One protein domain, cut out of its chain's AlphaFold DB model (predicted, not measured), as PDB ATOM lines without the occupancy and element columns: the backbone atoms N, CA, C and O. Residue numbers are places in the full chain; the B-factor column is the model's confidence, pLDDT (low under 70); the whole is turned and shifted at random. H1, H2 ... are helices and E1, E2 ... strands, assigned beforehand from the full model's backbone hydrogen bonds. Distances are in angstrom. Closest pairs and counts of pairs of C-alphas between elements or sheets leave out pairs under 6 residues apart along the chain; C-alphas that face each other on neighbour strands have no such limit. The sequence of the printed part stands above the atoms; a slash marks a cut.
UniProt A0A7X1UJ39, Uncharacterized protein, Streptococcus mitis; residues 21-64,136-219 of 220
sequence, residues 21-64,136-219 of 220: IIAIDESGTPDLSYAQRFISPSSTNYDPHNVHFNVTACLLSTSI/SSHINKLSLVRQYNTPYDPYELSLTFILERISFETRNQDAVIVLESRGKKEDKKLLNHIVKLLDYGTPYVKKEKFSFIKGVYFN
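Overview. This is residues 21 to 64 and 136 to 219 of the 220 residues of an uncharacterized protein of Streptococcus mitis (UniProt A0A7X1UJ39). A twisted sheet of five strands curls round one helix, H3, and a second long helix, H4, packs on the same face over E5 and E4, leaving the other face without a named helix. The small H5 packs on H3 and H4, while H1, H2 and the loop of residues 37 to 51 make one end of the long axis. The printed part has 128 residues, with five named helices and five named strands in the order E1 H1 E2 E3 H2 H3 E4 H4 H5 E5. The mixed sheet runs E3 E2 E1 E4 E5, and the class is mixed, helices and strands. The whole is compact, with a radius of gyration of the C-alphas of 15.8 A, yet elongated, spanning 51 by 29 by 26 A.

Along the chain. Find C-alpha 21 at (-118.645, 134.803, 45.887); from there E1 runs 20.0 A through residues 21 to 27. Next come H1, residues 33 to 36, and E2, residues 52 to 61, 29.8 A long. Beyond the cut, E3 takes residues 136 to 140 and H2 residues 141 to 147. At C-alpha 154, (-127.259, 113.496, 44.113), H3 begins and runs 22.9 A to residue 169. E4 is residues 175 to 180; H4, residues 184 to 200, is 24.1 A long. H5 holds residues 207 to 210, and E5 runs from 213 to C-alpha 219 at (-110.642, 125.719, 40.159).

Arrangement. Look first at E1, antiparallel to E2, with N 23 and O 58 2.9 A apart, and parallel to E4, with N 22 and O 176 at 2.8 A. E3 is antiparallel to E2, N 137 to O 55 being 2.9 A, and E5 is parallel to E4, N 177 to O 215 being 2.8 A. H3 and H4 are on the same face of this sheet and make two layers with it, that is, helices on one face of a sheet. H3's closest C-alphas to E3 are Ser 158 and Ser 137, 5.2 A. H4, at a height of 10.2 A over the sheet, runs along the strands, 10 degrees from E5 on the local plane. H3 and H4 only just touch, with 3 pairs of C-alphas within 8 A, the closest Glu 156 and His 193 at 6.6 A, at a steep tilt of 46 degrees, the same way. H5 touches H3 at the C-alphas of Lys 209 and Ser 167, 5.7 A, and H4 at those of Lys 207 and Tyr 200, 5.3 A. H1 touches H2, the C-alphas of Ala 35 and Leu 142 being 5.0 A apart; neither is on the sheet, H2 only just, with 4 pairs of C-alphas within 10 A. E4, H4 H5, E5 form a strand-helix-strand unit, two parallel neighbour strands joined through helices, with a right-handed crossover; E3, H2 H3, E4 form a split one, with E2 and E1 between its strands, also right-handed. Every O i to N i+4 pair is within hydrogen-bond range in H2 and H4, and 11 of 12 in H3; H1 and H5 are too short for such a pair.

Size, cuts and confidence. The two C-alphas farthest apart are those of Ser 42 and Ser 63, 52.8 A. Residues 65 to 135 are not printed, and C-alphas 64 and 136 stand 21.4 A apart across that cut. The link from H1 to E2, 15 residues, is long. The mean pLDDT of the printed part is 95.2, and no printed residue is under 70.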
ATOM      1  N   ILE A  21    -119.324 136.018  46.335       95.50
ATOM      2  CA  ILE A  21    -118.645 134.803  45.887       95.50
ATOM      3  C   ILE A  21    -119.352 133.616  46.525       95.50
ATOM      4  O   ILE A  21    -119.602 133.613  47.729       95.50
ATOM      5  N   ILE A  22    -119.657 132.603  45.719       97.31
ATOM      6  CA  ILE A  22    -120.231 131.338  46.170       97.31
ATOM      7  C   ILE A  22    -119.195 130.250  45.910       97.31
ATOM      8  O   ILE A  22    -119.032 129.810  44.775       97.31
ATOM      9  N   ALA A  23    -118.483 129.834  46.951       96.12
ATOM     10  CA  ALA A  23    -117.558 128.708  46.876       96.12
ATOM     11  C   ALA A  23    -118.304 127.416  47.228       96.12
ATOM     12  O   ALA A  23    -118.947 127.368  48.274       96.12
ATOM     13  N   ILE A  24    -118.251 126.392  46.374       97.06
ATOM     14  CA  ILE A  24    -118.981 125.129  46.559       97.06
ATOM     15  C   ILE A  24    -118.000 123.964  46.590       97.06
ATOM     16  O   ILE A  24    -117.152 123.845  45.707       97.06
ATOM     17  N   ASP A  25    -118.168 123.104  47.589       95.12
ATOM     18  CA  ASP A  25    -117.403 121.872  47.768       95.12
ATOM     19  C   ASP A  25    -118.331 120.743  48.252       95.12
ATOM     20  O   ASP A  25    -119.421 120.990  48.786       95.12
ATOM     21  N   GLU A  26    -117.918 119.493  48.063       94.06
ATOM     22  CA  GLU A  26    -118.678 118.317  48.458       94.06
ATOM     23  C   GLU A  26    -117.907 117.344  49.354       94.06
ATOM     24  O   GLU A  26    -116.685 117.274  49.397       94.06
ATOM     25  N   SER A  27    -118.665 116.509  50.058       92.88
ATOM     26  CA  SER A  27    -118.130 115.378  50.803       92.88
ATOM     27  C   SER A  27    -118.904 114.105  50.470       92.88
ATOM     28  O   SER A  27    -120.137 114.093  50.386       92.88
ATOM     29  N   GLY A  28    -118.155 113.018  50.285       91.81
ATOM     30  CA  GLY A  28    -118.682 111.747  49.799       91.81
ATOM     31  C   GLY A  28    -118.757 111.681  48.272       91.81
ATOM     32  O   GLY A  28    -118.433 112.623  47.555       91.81
ATOM     33  N   THR A  29    -119.179 110.527  47.758       92.25
ATOM     34  CA  THR A  29    -119.341 110.315  46.313       92.25
ATOM     35  C   THR A  29    -120.802 110.491  45.893       92.25
ATOM     36  O   THR A  29    -121.676 109.888  46.532       92.25
ATOM     37  N   PRO A  30    -121.094 111.248  44.815       94.00
ATOM     38  CA  PRO A  30    -122.445 111.338  44.265       94.00
ATOM     39  C   PRO A  30    -122.862 110.049  43.537       94.00
ATOM     40  O   PRO A  30    -124.029 109.899  43.193       94.00
ATOM     41  N   ASP A  31    -121.941 109.104  43.310       94.81
ATOM     42  CA  ASP A  31    -122.250 107.827  42.665       94.81
ATOM     43  C   ASP A  31    -123.311 107.030  43.445       94.81
ATOM     44  O   ASP A  31    -123.223 106.832  44.666       94.81
ATOM     45  N   LEU A  32    -124.318 106.551  42.714       96.94
ATOM     46  CA  LEU A  32    -125.435 105.772  43.248       96.94
ATOM     47  C   LEU A  32    -125.183 104.261  43.213       96.94
ATOM     48  O   LEU A  32    -125.919 103.524  43.869       96.94
ATOM     49  N   SER A  33    -124.151 103.794  42.503       96.44
ATOM     50  CA  SER A  33    -123.914 102.370  42.243       96.44
ATOM     51  C   SER A  33    -123.779 101.558  43.531       96.44
ATOM     52  O   SER A  33    -124.271 100.434  43.612       96.44
ATOM     53  N   TYR A  34    -123.150 102.123  44.569       96.00
ATOM     54  CA  TYR A  34    -123.095 101.483  45.887       96.00
ATOM     55  C   TYR A  34    -124.489 101.340  46.514       96.00
ATOM     56  O   TYR A  34    -124.882 100.241  46.894       96.00
ATOM     57  N   ALA A  35    -125.255 102.433  46.592       95.69
ATOM     58  CA  ALA A  35    -126.573 102.448  47.229       95.69
ATOM     59  C   ALA A  35    -127.581 101.535  46.507       95.69
ATOM     60  O   ALA A  35    -128.381 100.864  47.156       95.69
ATOM     61  N   GLN A  36    -127.503 101.448  45.176       95.56
ATOM     62  CA  GLN A  36    -128.363 100.587  44.359       95.56
ATOM     63  C   GLN A  36    -128.221  99.097  44.695       95.56
ATOM     64  O   GLN A  36    -129.207  98.366  44.637       95.56
ATOM     65  N   ARG A  37    -127.035  98.641  45.126       95.00
ATOM     66  CA  ARG A  37    -126.817  97.246  45.564       95.00
ATOM     67  C   ARG A  37    -127.633  96.876  46.806       95.00
ATOM     68  O   ARG A  37    -127.853  95.696  47.052       95.00
ATOM     69  N   PHE A  38    -128.090  97.871  47.567       95.19
ATOM     70  CA  PHE A  38    -128.841  97.703  48.812       95.19
ATOM     71  C   PHE A  38    -130.275  98.244  48.715       95.19
ATOM     72  O   PHE A  38    -130.917  98.500  49.736       95.19
ATOM     73  N   ILE A  39    -130.804  98.416  47.497       93.44
ATOM     74  CA  ILE A  39    -132.140  98.987  47.267       93.44
ATOM     75  C   ILE A  39    -133.249  98.196  47.971       93.44
ATOM     76  O   ILE A  39    -134.199  98.804  48.460       93.44
ATOM     77  N   SER A  40    -133.106  96.871  48.102       91.44
ATOM     78  CA  SER A  40    -134.078  96.043  48.820       91.44
ATOM     79  C   SER A  40    -134.316  96.596  50.233       91.44
ATOM     80  O   SER A  40    -133.345  96.823  50.961       91.44
ATOM     81  N   PRO A  41    -135.575  96.784  50.670       84.00
ATOM     82  CA  PRO A  41    -135.880  97.235  52.028       84.00
ATOM     83  C   PRO A  41    -135.323  96.310  53.120       84.00
ATOM     84  O   PRO A  41    -135.039  96.771  54.221       84.00
ATOM     85  N   SER A  42    -135.123  95.024  52.810       88.88
ATOM     86  CA  SER A  42    -134.523  94.044  53.724       88.88
ATOM     87  C   SER A  42    -132.999  94.163  53.855       88.88
ATOM     88  O   SER A  42    -132.411  93.566  54.755       88.88
ATOM     89  N   SER A  43    -132.336  94.930  52.986       88.62
ATOM     90  CA  SER A  43    -130.893  95.148  53.050       88.62
ATOM     91  C   SER A  43    -130.542  96.155  54.146       88.62
ATOM     92  O   SER A  43    -130.722  97.365  53.984       88.62
ATOM     93  N   THR A  44    -129.999  95.646  55.252       85.81
ATOM     94  CA  THR A  44    -129.560  96.439  56.414       85.81
ATOM     95  C   THR A  44    -128.043  96.454  56.611       85.81
ATOM     96  O   THR A  44    -127.532  97.334  57.293       85.81
ATOM     97  N   ASN A  45    -127.310  95.527  55.984       90.69
ATOM     98  CA  ASN A  45    -125.862  95.380  56.138       90.69
ATOM     99  C   ASN A  45    -125.069  96.181  55.084       90.69
ATOM    100  O   ASN A  45    -124.351  95.605  54.265       90.69
ATOM    101  N   TYR A  46    -125.252  97.500  55.056       92.75
ATOM    102  CA  TYR A  46    -124.473  98.420  54.219       92.75
ATOM    103  C   TYR A  46    -123.612  99.332  55.097       92.75
ATOM    104  O   TYR A  46    -123.946  99.588  56.249       92.75
ATOM    105  N   ASP A  47    -122.520  99.849  54.540       93.00
ATOM    106  CA  ASP A  47    -121.679 100.849  55.196       93.00
ATOM    107  C   ASP A  47    -122.362 102.230  55.119       93.00
ATOM    108  O   ASP A  47    -122.532 102.761  54.009       93.00
ATOM    109  N   PRO A  48    -122.741 102.841  56.260       90.38
ATOM    110  CA  PRO A  48    -123.374 104.154  56.284       90.38
ATOM    111  C   PRO A  48    -122.529 105.244  55.608       90.38
ATOM    112  O   PRO A  48    -123.073 106.148  54.974       90.38
ATOM    113  N   HIS A  49    -121.197 105.154  55.660       89.19
ATOM    114  CA  HIS A  49    -120.319 106.169  55.073       89.19
ATOM    115  C   HIS A  49    -120.441 106.262  53.548       89.19
ATOM    116  O   HIS A  49    -120.205 107.324  52.975       89.19
ATOM    117  N   ASN A  50    -120.863 105.184  52.883       93.50
ATOM    118  CA  ASN A  50    -120.982 105.135  51.428       93.50
ATOM    119  C   ASN A  50    -122.361 105.566  50.902       93.50
ATOM    120  O   ASN A  50    -122.535 105.706  49.685       93.50
ATOM    121  N   VAL A  51    -123.343 105.798  51.785       95.75
ATOM    122  CA  VAL A  51    -124.706 106.206  51.392       95.75
ATOM    123  C   VAL A  51    -124.996 107.688  51.618       95.75
ATOM    124  O   VAL A  51    -126.003 108.184  51.118       95.75
ATOM    125  N   HIS A  52    -124.121 108.409  52.316       96.12
ATOM    126  CA  HIS A  52    -124.271 109.841  52.551       96.12
ATOM    127  C   HIS A  52    -123.483 110.660  51.529       96.12
ATOM    128  O   HIS A  52    -122.340 110.348  51.201       96.12
ATOM    129  N   PHE A  53    -124.114 111.716  51.032       97.19
ATOM    130  CA  PHE A  53    -123.499 112.701  50.157       97.19
ATOM    131  C   PHE A  53    -123.930 114.095  50.612       97.19
ATOM    132  O   PHE A  53    -125.107 114.303  50.904       97.19
ATOM    133  N   ASN A  54    -122.992 115.035  50.708       97.19
ATOM    134  CA  ASN A  54    -123.284 116.401  51.135       97.19
ATOM    135  C   ASN A  54    -122.561 117.404  50.244       97.19
ATOM    136  O   ASN A  54    -121.366 117.251  50.013       97.19
ATOM    137  N   VAL A  55    -123.272 118.440  49.813       97.62
ATOM    138  CA  VAL A  55    -122.691 119.617  49.156       97.62
ATOM    139  C   VAL A  55    -122.846 120.796  50.102       97.62
ATOM    140  O   VAL A  55    -123.913 120.966  50.697       97.62
ATOM    141  N   THR A  56    -121.803 121.607  50.227       97.75
ATOM    142  CA  THR A  56    -121.810 122.832  51.025       97.75
ATOM    143  C   THR A  56    -121.367 123.999  50.159       97.75
ATOM    144  O   THR A  56    -120.353 123.926  49.471       97.75
ATOM    145  N   ALA A  57    -122.112 125.096  50.220       97.88
ATOM    146  CA  ALA A  57    -121.730 126.373  49.649       97.88
ATOM    147  C   ALA A  57    -121.416 127.385  50.753       97.88
ATOM    148  O   ALA A  57    -122.164 127.516  51.722       97.88
ATOM    149  N   CYS A  58    -120.329 128.121  50.567       96.31
ATOM    150  CA  CYS A  58    -119.957 129.288  51.346       96.31
ATOM    151  C   CYS A  58    -120.266 130.544  50.528       96.31
ATOM    152  O   CYS A  58    -119.682 130.753  49.462       96.31
ATOM    153  N   LEU A  59    -121.200 131.354  51.020       96.38
ATOM    154  CA  LEU A  59    -121.517 132.671  50.485       96.38
ATOM    155  C   LEU A  59    -120.694 133.718  51.243       96.38
ATOM    156  O   LEU A  59    -120.878 133.918  52.446       96.38
ATOM    157  N   LEU A  60    -119.799 134.384  50.520       94.19
ATOM    158  CA  LEU A  60    -118.851 135.362  51.044       94.19
ATOM    159  C   LEU A  60    -119.031 136.695  50.316       94.19
ATOM    160  O   LEU A  60    -119.050 136.728  49.083       94.19
ATOM    161  N   SER A  61    -119.130 137.799  51.058       93.62
ATOM    162  CA  SER A  61    -119.123 139.125  50.431       93.62
ATOM    163  C   SER A  61    -117.716 139.476  49.950       93.62
ATOM    164  O   SER A  61    -116.738 139.302  50.677       93.62
ATOM    165  N   THR A  62    -117.594 140.030  48.744       91.75
ATOM    166  CA  THR A  62    -116.300 140.510  48.232       91.75
ATOM    167  C   THR A  62    -115.723 141.653  49.061       91.75
ATOM    168  O   THR A  62    -114.503 141.790  49.129       91.75
ATOM    169  N   SER A  63    -116.571 142.412  49.760       90.44
ATOM    170  CA  SER A  63    -116.148 143.486  50.668       90.44
ATOM    171  C   SER A  63    -115.256 142.993  51.817       90.44
ATOM    172  O   SER A  63    -114.300 143.674  52.177       90.44
ATOM    173  N   ILE A  64    -115.506 141.783  52.325       88.75
ATOM    174  CA  ILE A  64    -114.750 141.161  53.425       88.75
ATOM    175  C   ILE A  64    -113.720 140.137  52.931       88.75
ATOM    176  O   ILE A  64    -113.051 139.485  53.731       88.75
ATOM    177  N   SER A 136    -125.942 124.111  53.226       97.62
ATOM    178  CA  SER A 136    -125.622 122.689  53.073       97.62
ATOM    179  C   SER A 136    -126.845 121.913  52.612       97.62
ATOM    180  O   SER A 136    -127.948 122.130  53.112       97.62
ATOM    181  N   SER A 137    -126.638 120.984  51.683       98.00
ATOM    182  CA  SER A 137    -127.643 120.013  51.261       98.00
ATOM    183  C   SER A 137    -127.093 118.606  51.425       98.00
ATOM    184  O   SER A 137    -126.078 118.253  50.823       98.00
ATOM    185  N   HIS A 138    -127.814 117.797  52.194       97.56
ATOM    186  CA  HIS A 138    -127.493 116.400  52.454       97.56
ATOM    187  C   HIS A 138    -128.464 115.477  51.727       97.56
ATOM    188  O   HIS A 138    -129.681 115.647  51.801       97.56
ATOM    189  N   ILE A 139    -127.915 114.472  51.051       97.75
ATOM    190  CA  ILE A 139    -128.661 113.427  50.361       97.75
ATOM    191  C   ILE A 139    -128.292 112.076  50.967       97.75
ATOM    192  O   ILE A 139    -127.150 111.612  50.889       97.75
ATOM    193  N   ASN A 140    -129.296 111.395  51.521       97.06
ATOM    194  CA  ASN A 140    -129.219 109.960  51.758       97.06
ATOM    195  C   ASN A 140    -129.491 109.231  50.433       97.06
ATOM    196  O   ASN A 140    -130.637 109.101  50.000       97.06
ATOM    197  N   LYS A 141    -128.426 108.752  49.787       96.94
ATOM    198  CA  LYS A 141    -128.496 108.077  48.485       96.94
ATOM    199  C   LYS A 141    -129.305 106.788  48.547       96.94
ATOM    200  O   LYS A 141    -129.970 106.458  47.573       96.94
ATOM    201  N   LEU A 142    -129.283 106.073  49.674       96.25
ATOM    202  CA  LEU A 142    -130.070 104.851  49.835       96.25
ATOM    203  C   LEU A 142    -131.570 105.157  49.895       96.25
ATOM    204  O   LEU A 142    -132.360 104.497  49.222       96.25
ATOM    205  N   SER A 143    -131.960 106.187  50.647       95.69
ATOM    206  CA  SER A 143    -133.342 106.679  50.642       95.69
ATOM    207  C   SER A 143    -133.759 107.150  49.248       95.69
ATOM    208  O   SER A 143    -134.849 106.814  48.796       95.69
ATOM    209  N   LEU A 144    -132.872 107.855  48.536       96.88
ATOM    210  CA  LEU A 144    -133.136 108.355  47.187       96.88
ATOM    211  C   LEU A 144    -133.412 107.220  46.188       96.88
ATOM    212  O   LEU A 144    -134.426 107.253  45.496       96.88
ATOM    213  N   VAL A 145    -132.555 106.194  46.125       96.62
ATOM    214  CA  VAL A 145    -132.747 105.070  45.183       96.62
ATOM    215  C   VAL A 145    -133.953 104.203  45.536       96.62
ATOM    216  O   VAL A 145    -134.538 103.597  44.650       96.62
ATOM    217  N   ARG A 146    -134.347 104.145  46.815       95.25
ATOM    218  CA  ARG A 146    -135.552 103.426  47.257       95.25
ATOM    219  C   ARG A 146    -136.839 104.170  46.920       95.25
ATOM    220  O   ARG A 146    -137.865 103.535  46.709       95.25
ATOM    221  N   GLN A 147    -136.791 105.499  46.903       95.94
ATOM    222  CA  GLN A 147    -137.959 106.336  46.655       95.94
ATOM    223  C   GLN A 147    -138.276 106.492  45.162       95.94
ATOM    224  O   GLN A 147    -139.444 106.601  44.800       95.94
ATOM    225  N   TYR A 148    -137.257 106.523  44.298       95.38
ATOM    226  CA  TYR A 148    -137.420 106.860  42.884       95.38
ATOM    227  C   TYR A 148    -136.948 105.730  41.965       95.38
ATOM    228  O   TYR A 148    -135.792 105.320  42.027       95.38
ATOM    229  N   ASN A 149    -137.806 105.315  41.024       93.06
ATOM    230  CA  ASN A 149    -137.450 104.347  39.971       93.06
ATOM    231  C   ASN A 149    -136.305 104.852  39.077       93.06
ATOM    232  O   ASN A 149    -135.479 104.077  38.603       93.06
ATOM    233  N   THR A 150    -136.256 106.164  38.842       95.44
ATOM    234  CA  THR A 150    -135.158 106.848  38.155       95.44
ATOM    235  C   THR A 150    -134.656 107.951  39.084       95.44
ATOM    236  O   THR A 150    -135.179 109.066  39.045       95.44
ATOM    237  N   PRO A 151    -133.723 107.632  39.995       95.50
ATOM    238  CA  PRO A 151    -133.255 108.584  40.991       95.50
ATOM    239  C   PRO A 151    -132.507 109.745  40.332       95.50
ATOM    240  O   PRO A 151    -131.759 109.557  39.372       95.50
ATOM    241  N   TYR A 152    -132.702 110.945  40.880       95.31
ATOM    242  CA  TYR A 152    -131.937 112.128  40.493       95.31
ATOM    243  C   TYR A 152    -130.450 111.944  40.806       95.31
ATOM    244  O   TYR A 152    -130.081 111.226  41.739       95.31
ATOM    245  N   ASP A 153    -129.592 112.638  40.063       96.50
ATOM    246  CA  ASP A 153    -128.182 112.739  40.421       96.50
ATOM    247  C   ASP A 153    -128.037 113.476  41.773       96.50
ATOM    248  O   ASP A 153    -128.544 114.595  41.909       96.50
ATOM    249  N   PRO A 154    -127.373 112.884  42.788       97.25
ATOM    250  CA  PRO A 154    -127.259 113.496  44.113       97.25
ATOM    251  C   PRO A 154    -126.571 114.861  44.119       97.25
ATOM    252  O   PRO A 154    -126.908 115.701  44.956       97.25
ATOM    253  N   TYR A 155    -125.627 115.096  43.203       96.81
ATOM    254  CA  TYR A 155    -124.949 116.382  43.088       96.81
ATOM    255  C   TYR A 155    -125.888 117.423  42.503       96.81
ATOM    256  O   TYR A 155    -126.094 118.469  43.114       96.81
ATOM    257  N   GLU A 156    -126.499 117.128  41.357       96.88
ATOM    258  CA  GLU A 156    -127.441 118.038  40.699       96.88
ATOM    259  C   GLU A 156    -128.607 118.400  41.630       96.88
ATOM    260  O   GLU A 156    -128.973 119.571  41.745       96.88
ATOM    261  N   LEU A 157    -129.144 117.421  42.363       97.50
ATOM    262  CA  LEU A 157    -130.206 117.648  43.340       97.50
ATOM    263  C   LEU A 157    -129.741 118.559  44.487       97.50
ATOM    264  O   LEU A 157    -130.409 119.547  44.794       97.50
ATOM    265  N   SER A 158    -128.571 118.281  45.069       97.94
ATOM    266  CA  SER A 158    -128.024 119.090  46.167       97.94
ATOM    267  C   SER A 158    -127.730 120.524  45.741       97.94
ATOM    268  O   SER A 158    -128.076 121.475  46.442       97.94
ATOM    269  N   LEU A 159    -127.128 120.683  44.563       97.56
ATOM    270  CA  LEU A 159    -126.803 121.980  43.989       97.56
ATOM    271  C   LEU A 159    -128.070 122.791  43.698       97.56
ATOM    272  O   LEU A 159    -128.099 123.992  43.954       97.56
ATOM    273  N   THR A 160    -129.133 122.130  43.231       98.00
ATOM    274  CA  THR A 160    -130.446 122.761  43.035       98.00
ATOM    275  C   THR A 160    -130.972 123.329  44.350       98.00
ATOM    276  O   THR A 160    -131.270 124.517  44.418       98.00
ATOM    277  N   PHE A 161    -131.019 122.521  45.415       98.00
ATOM    278  CA  PHE A 161    -131.516 122.971  46.718       98.00
ATOM    279  C   PHE A 161    -130.717 124.150  47.273       98.00
ATOM    280  O   PHE A 161    -131.307 125.132  47.723       98.00
ATOM    281  N   ILE A 162    -129.388 124.087  47.198       98.00
ATOM    282  CA  ILE A 162    -128.512 125.157  47.680       98.00
ATOM    283  C   ILE A 162    -128.728 126.447  46.886       98.00
ATOM    284  O   ILE A 162    -128.957 127.497  47.484       98.00
ATOM    285  N   LEU A 163    -128.707 126.385  45.550       97.81
ATOM    286  CA  LEU A 163    -128.852 127.579  44.712       97.81
ATOM    287  C   LEU A 163    -130.248 128.196  44.813       97.81
ATOM    288  O   LEU A 163    -130.370 129.420  44.784       97.81
ATOM    289  N   GLU A 164    -131.289 127.382  45.001       97.19
ATOM    290  CA  GLU A 164    -132.618 127.890  45.331       97.19
ATOM    291  C   GLU A 164    -132.577 128.736  46.611       97.19
ATOM    292  O   GLU A 164    -133.138 129.825  46.617       97.19
ATOM    293  N   ARG A 165    -131.904 128.293  47.686       96.88
ATOM    294  CA  ARG A 165    -131.844 129.061  48.949       96.88
ATOM    295  C   ARG A 165    -130.951 130.293  48.853       96.88
ATOM    296  O   ARG A 165    -131.367 131.365  49.287       96.88
ATOM    297  N   ILE A 166    -129.794 130.175  48.206       97.12
ATOM    298  CA  ILE A 166    -128.893 131.312  47.975       97.12
ATOM    299  C   ILE A 166    -129.586 132.410  47.157       97.12
ATOM    300  O   ILE A 166    -129.379 133.586  47.438       97.12
ATOM    301  N   SER A 167    -130.464 132.055  46.210       95.31
ATOM    302  CA  SER A 167    -131.215 133.048  45.426       95.31
ATOM    303  C   SER A 167    -132.068 134.005  46.270       95.31
ATOM    304  O   SER A 167    -132.311 135.147  45.872       95.31
ATOM    305  N   PHE A 168    -132.531 133.557  47.441       94.25
ATOM    306  CA  PHE A 168    -133.271 134.399  48.378       94.25
ATOM    307  C   PHE A 168    -132.328 135.224  49.256       94.25
ATOM    308  O   PHE A 168    -132.632 136.387  49.523       94.25
ATOM    309  N   GLU A 169    -131.183 134.658  49.644       94.62
ATOM    310  CA  GLU A 169    -130.185 135.331  50.482       94.62
ATOM    311  C   GLU A 169    -129.531 136.517  49.764       94.62
ATOM    312  O   GLU A 169    -129.443 137.609  50.320       94.62
ATOM    313  N   THR A 170    -129.128 136.343  48.501       89.38
ATOM    314  CA  THR A 170    -128.422 137.390  47.743       89.38
ATOM    315  C   THR A 170    -129.323 138.554  47.338       89.38
ATOM    316  O   THR A 170    -128.827 139.562  46.844       89.38
ATOM    317  N   ARG A 171    -130.651 138.443  47.504       88.69
ATOM    318  CA  ARG A 171    -131.636 139.462  47.089       88.69
ATOM    319  C   ARG A 171    -131.438 139.928  45.635       88.69
ATOM    320  O   ARG A 171    -131.633 141.100  45.328       88.69
ATOM    321  N   ASN A 172    -131.080 138.998  44.743       86.44
ATOM    322  CA  ASN A 172    -130.729 139.228  43.331       86.44
ATOM    323  C   ASN A 172    -129.455 140.064  43.081       86.44
ATOM    324  O   ASN A 172    -129.249 140.512  41.955       86.44
ATOM    325  N   GLN A 173    -128.599 140.280  44.082       94.94
ATOM    326  CA  GLN A 173    -127.282 140.883  43.872       94.94
ATOM    327  C   GLN A 173    -126.330 139.900  43.193       94.94
ATOM    328  O   GLN A 173    -126.308 138.716  43.528       94.94
ATOM    329  N   ASP A 174    -125.519 140.417  42.276       96.88
ATOM    330  CA  ASP A 174    -124.639 139.629  41.421       96.88
ATOM    331  C   ASP A 174    -123.662 138.742  42.207       96.88
ATOM    332  O   ASP A 174    -123.093 139.129  43.226       96.88
ATOM    333  N   ALA A 175    -123.443 137.527  41.714       96.81
ATOM    334  CA  ALA A 175    -122.507 136.588  42.304       96.81
ATOM    335  C   ALA A 175    -121.753 135.793  41.242       96.81
ATOM    336  O   ALA A 175    -122.241 135.560  40.131       96.81
ATOM    337  N   VAL A 176    -120.581 135.298  41.623       97.06
ATOM    338  CA  VAL A 176    -119.863 134.260  40.877       97.06
ATOM    339  C   VAL A 176    -119.809 132.975  41.690       97.06
ATOM    340  O   VAL A 176    -119.625 133.008  42.905       97.06
ATOM    341  N   ILE A 177    -119.962 131.840  41.014       97.62
ATOM    342  CA  ILE A 177    -119.822 130.512  41.609       97.62
ATOM    343  C   ILE A 177    -118.427 129.977  41.289       97.62
ATOM    344  O   ILE A 177    -117.997 130.012  40.134       97.62
ATOM    345  N   VAL A 178    -117.744 129.453  42.301       96.88
ATOM    346  CA  VAL A 178    -116.462 128.756  42.188       96.88
ATOM    347  C   VAL A 178    -116.633 127.356  42.770       96.88
ATOM    348  O   VAL A 178    -116.963 127.215  43.944       96.88
ATOM    349  N   LEU A 179    -116.432 126.331  41.949       96.50
ATOM    350  CA  LEU A 179    -116.463 124.924  42.351       96.50
ATOM    351  C   LEU A 179    -115.051 124.328  42.311       96.50
ATOM    352  O   LEU A 179    -114.216 124.782  41.521       96.50
ATOM    353  N   GLU A 180    -114.801 123.290  43.109       92.56
ATOM    354  CA  GLU A 180    -113.614 122.449  42.922       92.56
ATOM    355  C   GLU A 180    -113.706 121.697  41.578       92.56
ATOM    356  O   GLU A 180    -114.746 121.140  41.218       92.56
ATOM    357  N   SER A 181    -112.624 121.716  40.798       92.75
ATOM    358  CA  SER A 181    -112.525 121.023  39.509       92.75
ATOM    359  C   SER A 181    -112.383 119.514  39.709       92.75
ATOM    360  O   SER A 181    -111.474 119.052  40.392       92.75
ATOM    361  N   ARG A 182    -113.210 118.723  39.018       88.56
ATOM    362  CA  ARG A 182    -113.269 117.253  39.158       88.56
ATOM    363  C   ARG A 182    -112.957 116.493  37.875       88.56
ATOM    364  O   ARG A 182    -112.999 115.264  37.859       88.56
ATOM    365  N   GLY A 183    -112.630 117.215  36.810       92.19
ATOM    366  CA  GLY A 183    -112.350 116.646  35.502       92.19
ATOM    367  C   GLY A 183    -113.310 117.173  34.448       92.19
ATOM    368  O   GLY A 183    -114.457 117.527  34.709       92.19
ATOM    369  N   LYS A 184    -112.839 117.206  33.199       92.25
ATOM    370  CA  LYS A 184    -113.532 117.891  32.094       92.25
ATOM    371  C   LYS A 184    -114.989 117.450  31.909       92.25
ATOM    372  O   LYS A 184    -115.811 118.259  31.480       92.25
ATOM    373  N   LYS A 185    -115.298 116.173  32.151       94.00
ATOM    374  CA  LYS A 185    -116.639 115.611  31.943       94.00
ATOM    375  C   LYS A 185    -117.569 115.995  33.091       94.00
ATOM    376  O   LYS A 185    -118.693 116.430  32.846       94.00
ATOM    377  N   GLU A 186    -117.081 115.861  34.314       93.19
ATOM    378  CA  GLU A 186    -117.756 116.174  35.567       93.19
ATOM    379  C   GLU A 186    -118.051 117.677  35.651       93.19
ATOM    380  O   GLU A 186    -119.208 118.067  35.808       93.19
ATOM    381  N   ASP A 187    -117.049 118.520  35.394       95.25
ATOM    382  CA  ASP A 187    -117.188 119.978  35.385       95.25
ATOM    383  C   ASP A 187    -118.209 120.428  34.336       95.25
ATOM    384  O   ASP A 187    -119.064 121.283  34.578       95.25
ATOM    385  N   LYS A 188    -118.167 119.821  33.139       96.25
ATOM    386  CA  LYS A 188    -119.120 120.133  32.068       96.25
ATOM    387  C   LYS A 188    -120.542 119.727  32.449       96.25
ATOM    388  O   LYS A 188    -121.473 120.458  32.113       96.25
ATOM    389  N   LYS A 189    -120.720 118.596  33.138       95.94
ATOM    390  CA  LYS A 189    -122.027 118.150  33.637       95.94
ATOM    391  C   LYS A 189    -122.590 119.149  34.651       95.94
ATOM    392  O   LYS A 189    -123.710 119.618  34.454       95.94
ATOM    393  N   LEU A 190    -121.799 119.547  35.650       96.12
ATOM    394  CA  LEU A 190    -122.214 120.527  36.662       96.12
ATOM    395  C   LEU A 190    -122.522 121.897  36.054       96.12
ATOM    396  O   LEU A 190    -123.563 122.485  36.348       96.12
ATOM    397  N   LEU A 191    -121.677 122.377  35.140       97.56
ATOM    398  CA  LEU A 191    -121.930 123.626  34.425       97.56
ATOM    399  C   LEU A 191    -123.251 123.572  33.653       97.56
ATOM    400  O   LEU A 191    -124.053 124.499  33.737       97.56
ATOM    401  N   ASN A 192    -123.483 122.492  32.903       97.56
ATOM    402  CA  ASN A 192    -124.718 122.325  32.144       97.56
ATOM    403  C   ASN A 192    -125.945 122.313  33.070       97.56
ATOM    404  O   ASN A 192    -126.983 122.852  32.693       97.56
ATOM    405  N   HIS A 193    -125.836 121.731  34.267       97.75
ATOM    406  CA  HIS A 193    -126.908 121.759  35.262       97.75
ATOM    407  C   HIS A 193    -127.206 123.181  35.753       97.75
ATOM    408  O   HIS A 193    -128.352 123.617  35.696       97.75
ATOM    409  N   ILE A 194    -126.183 123.955  36.130       97.88
ATOM    410  CA  ILE A 194    -126.362 125.358  36.554       97.88
ATOM    411  C   ILE A 194    -126.959 126.207  35.421       97.88
ATOM    412  O   ILE A 194    -127.852 127.022  35.648       97.88
ATOM    413  N   VAL A 195    -126.511 125.993  34.181       97.69
ATOM    414  CA  VAL A 195    -127.062 126.669  32.998       97.69
ATOM    415  C   VAL A 195    -128.547 126.342  32.805       97.69
ATOM    416  O   VAL A 195    -129.328 127.249  32.529       97.69
ATOM    417  N   LYS A 196    -128.974 125.090  33.024       97.44
ATOM    418  CA  LYS A 196    -130.402 124.731  32.990       97.44
ATOM    419  C   LYS A 196    -131.210 125.481  34.051       97.44
ATOM    420  O   LYS A 196    -132.293 125.963  33.733       97.44
ATOM    421  N   LEU A 197    -130.692 125.618  35.274       97.25
ATOM    422  CA  LEU A 197    -131.360 126.392  36.330       97.25
ATOM    423  C   LEU A 197    -131.536 127.863  35.925       97.25
ATOM    424  O   LEU A 197    -132.590 128.449  36.157       97.25
ATOM    425  N   LEU A 198    -130.540 128.444  35.255       96.50
ATOM    426  CA  LEU A 198    -130.619 129.811  34.734       96.50
ATOM    427  C   LEU A 198    -131.654 129.981  33.621       96.50
ATOM    428  O   LEU A 198    -132.306 131.020  33.551       96.50
ATOM    429  N   ASP A 199    -131.790 128.986  32.749       97.12
ATOM    430  CA  ASP A 199    -132.664 129.076  31.577       97.12
ATOM    431  C   ASP A 199    -134.124 128.760  31.903       97.12
ATOM    432  O   ASP A 199    -135.036 129.375  31.340       97.12
ATOM    433  N   TYR A 200    -134.350 127.833  32.835       97.69
ATOM    434  CA  TYR A 200    -135.668 127.248  33.083       97.69
ATOM    435  C   TYR A 200    -136.151 127.387  34.529       97.69
ATOM    436  O   TYR A 200    -137.349 127.264  34.778       97.69
ATOM    437  N   GLY A 201    -135.266 127.692  35.480       97.19
ATOM    438  CA  GLY A 201    -135.585 127.653  36.903       97.19
ATOM    439  C   GLY A 201    -135.835 126.229  37.399       97.19
ATOM    440  O   GLY A 201    -135.319 125.254  36.848       97.19
ATOM    441  N   THR A 202    -136.636 126.114  38.451       97.38
ATOM    442  CA  THR A 202    -137.094 124.851  39.038       97.38
ATOM    443  C   THR A 202    -138.618 124.877  39.187       97.38
ATOM    444  O   THR A 202    -139.233 125.939  39.039       97.38
ATOM    445  N   PRO A 203    -139.265 123.748  39.530       96.56
ATOM    446  CA  PRO A 203    -140.689 123.750  39.875       96.56
ATOM    447  C   PRO A 203    -141.053 124.687  41.041       96.56
ATOM    448  O   PRO A 203    -142.212 125.068  41.170       96.56
ATOM    449  N   TYR A 204    -140.080 125.058  41.882       96.62
ATOM    450  CA  TYR A 204    -140.290 125.857  43.093       96.62
ATOM    451  C   TYR A 204    -139.784 127.297  42.966       96.62
ATOM    452  O   TYR A 204    -140.304 128.198  43.626       96.62
ATOM    453  N   VAL A 205    -138.775 127.537  42.125       96.69
ATOM    454  CA  VAL A 205    -138.100 128.830  41.993       96.69
ATOM    455  C   VAL A 205    -138.021 129.225  40.523       96.69
ATOM    456  O   VAL A 205    -137.437 128.526  39.698       96.69
ATOM    457  N   LYS A 206    -138.602 130.379  40.183       97.06
ATOM    458  CA  LYS A 206    -138.615 130.889  38.804       97.06
ATOM    459  C   LYS A 206    -137.206 131.259  38.326       97.06
ATOM    460  O   LYS A 206    -136.390 131.724  39.118       97.06
ATOM    461  N   LYS A 207    -136.945 131.135  37.019       96.25
ATOM    462  CA  LYS A 207    -135.629 131.402  36.404       96.25
ATOM    463  C   LYS A 207    -135.050 132.785  36.731       96.25
ATOM    464  O   LYS A 207    -133.842 132.927  36.891       96.25
ATOM    465  N   GLU A 208    -135.896 133.804  36.901       95.88
ATOM    466  CA  GLU A 208    -135.465 135.175  37.201       95.88
ATOM    467  C   GLU A 208    -134.697 135.251  38.527       95.88
ATOM    468  O   GLU A 208    -133.792 136.074  38.670       95.88
ATOM    469  N   LYS A 209    -135.001 134.351  39.471       96.44
ATOM    470  CA  LYS A 209    -134.290 134.233  40.746       96.44
ATOM    471  C   LYS A 209    -132.887 133.657  40.611       96.44
ATOM    472  O   LYS A 209    -132.114 133.817  41.536       96.44
ATOM    473  N   PHE A 210    -132.512 133.054  39.487       96.75
ATOM    474  CA  PHE A 210    -131.140 132.584  39.258       96.75
ATOM    475  C   PHE A 210    -130.272 133.612  38.521       96.75
ATOM    476  O   PHE A 210    -129.058 133.450  38.452       96.75
ATOM    477  N   SER A 211    -130.860 134.703  38.016       95.25
ATOM    478  CA  SER A 211    -130.169 135.711  37.191       95.25
ATOM    479  C   SER A 211    -128.997 136.430  37.877       95.25
ATOM    480  O   SER A 211    -128.192 137.070  37.194       95.25
ATOM    481  N   PHE A 212    -128.876 136.302  39.201       95.81
ATOM    482  CA  PHE A 212    -127.749 136.806  39.982       95.81
ATOM    483  C   PHE A 212    -126.420 136.114  39.635       95.81
ATOM    484  O   PHE A 212    -125.362 136.695  39.843       95.81
ATOM    485  N   ILE A 213    -126.436 134.898  39.076       96.75
ATOM    486  CA  ILE A 213    -125.210 134.167  38.723       96.75
ATOM    487  C   ILE A 213    -124.594 134.776  37.455       96.75
ATOM    488  O   ILE A 213    -125.092 134.578  36.343       96.75
ATOM    489  N   LYS A 214    -123.483 135.498  37.612       95.75
ATOM    490  CA  LYS A 214    -122.753 136.166  36.518       95.75
ATOM    491  C   LYS A 214    -121.561 135.383  35.993       95.75
ATOM    492  O   LYS A 214    -121.051 135.710  34.923       95.75
ATOM    493  N   GLY A 215    -121.155 134.332  36.698       96.12
ATOM    494  CA  GLY A 215    -120.047 133.468  36.313       96.12
ATOM    495  C   GLY A 215    -120.067 132.148  37.069       96.12
ATOM    496  O   GLY A 215    -120.461 132.111  38.232       96.12
ATOM    497  N   VAL A 216    -119.636 131.079  36.402       97.38
ATOM    498  CA  VAL A 216    -119.411 129.760  37.004       97.38
ATOM    499  C   VAL A 216    -118.021 129.297  36.603       97.38
ATOM    500  O   VAL A 216    -117.704 129.240  35.410       97.38
ATOM    501  N   TYR A 217    -117.208 128.975  37.602       97.19
ATOM    502  CA  TYR A 217    -115.805 128.643  37.436       97.19
ATOM    503  C   TYR A 217    -115.436 127.380  38.207       97.19
ATOM    504  O   TYR A 217    -116.041 127.073  39.230       97.19
ATOM    505  N   PHE A 218    -114.441 126.663  37.699       96.12
ATOM    506  CA  PHE A 218    -113.935 125.411  38.245       96.12
ATOM    507  C   PHE A 218    -112.444 125.591  38.499       96.12
ATOM    508  O   PHE A 218    -111.685 125.818  37.558       96.12
ATOM    509  N   ASN A 219    -112.033 125.541  39.759       91.69
ATOM    510  CA  ASN A 219    -110.642 125.719  40.159       91.69
ATOM    511  C   ASN A 219    -110.157 124.440  40.850       91.69
ATOM    512  O   ASN A 219    -110.903 123.822  41.599       91.69
TER     513      ASN A 219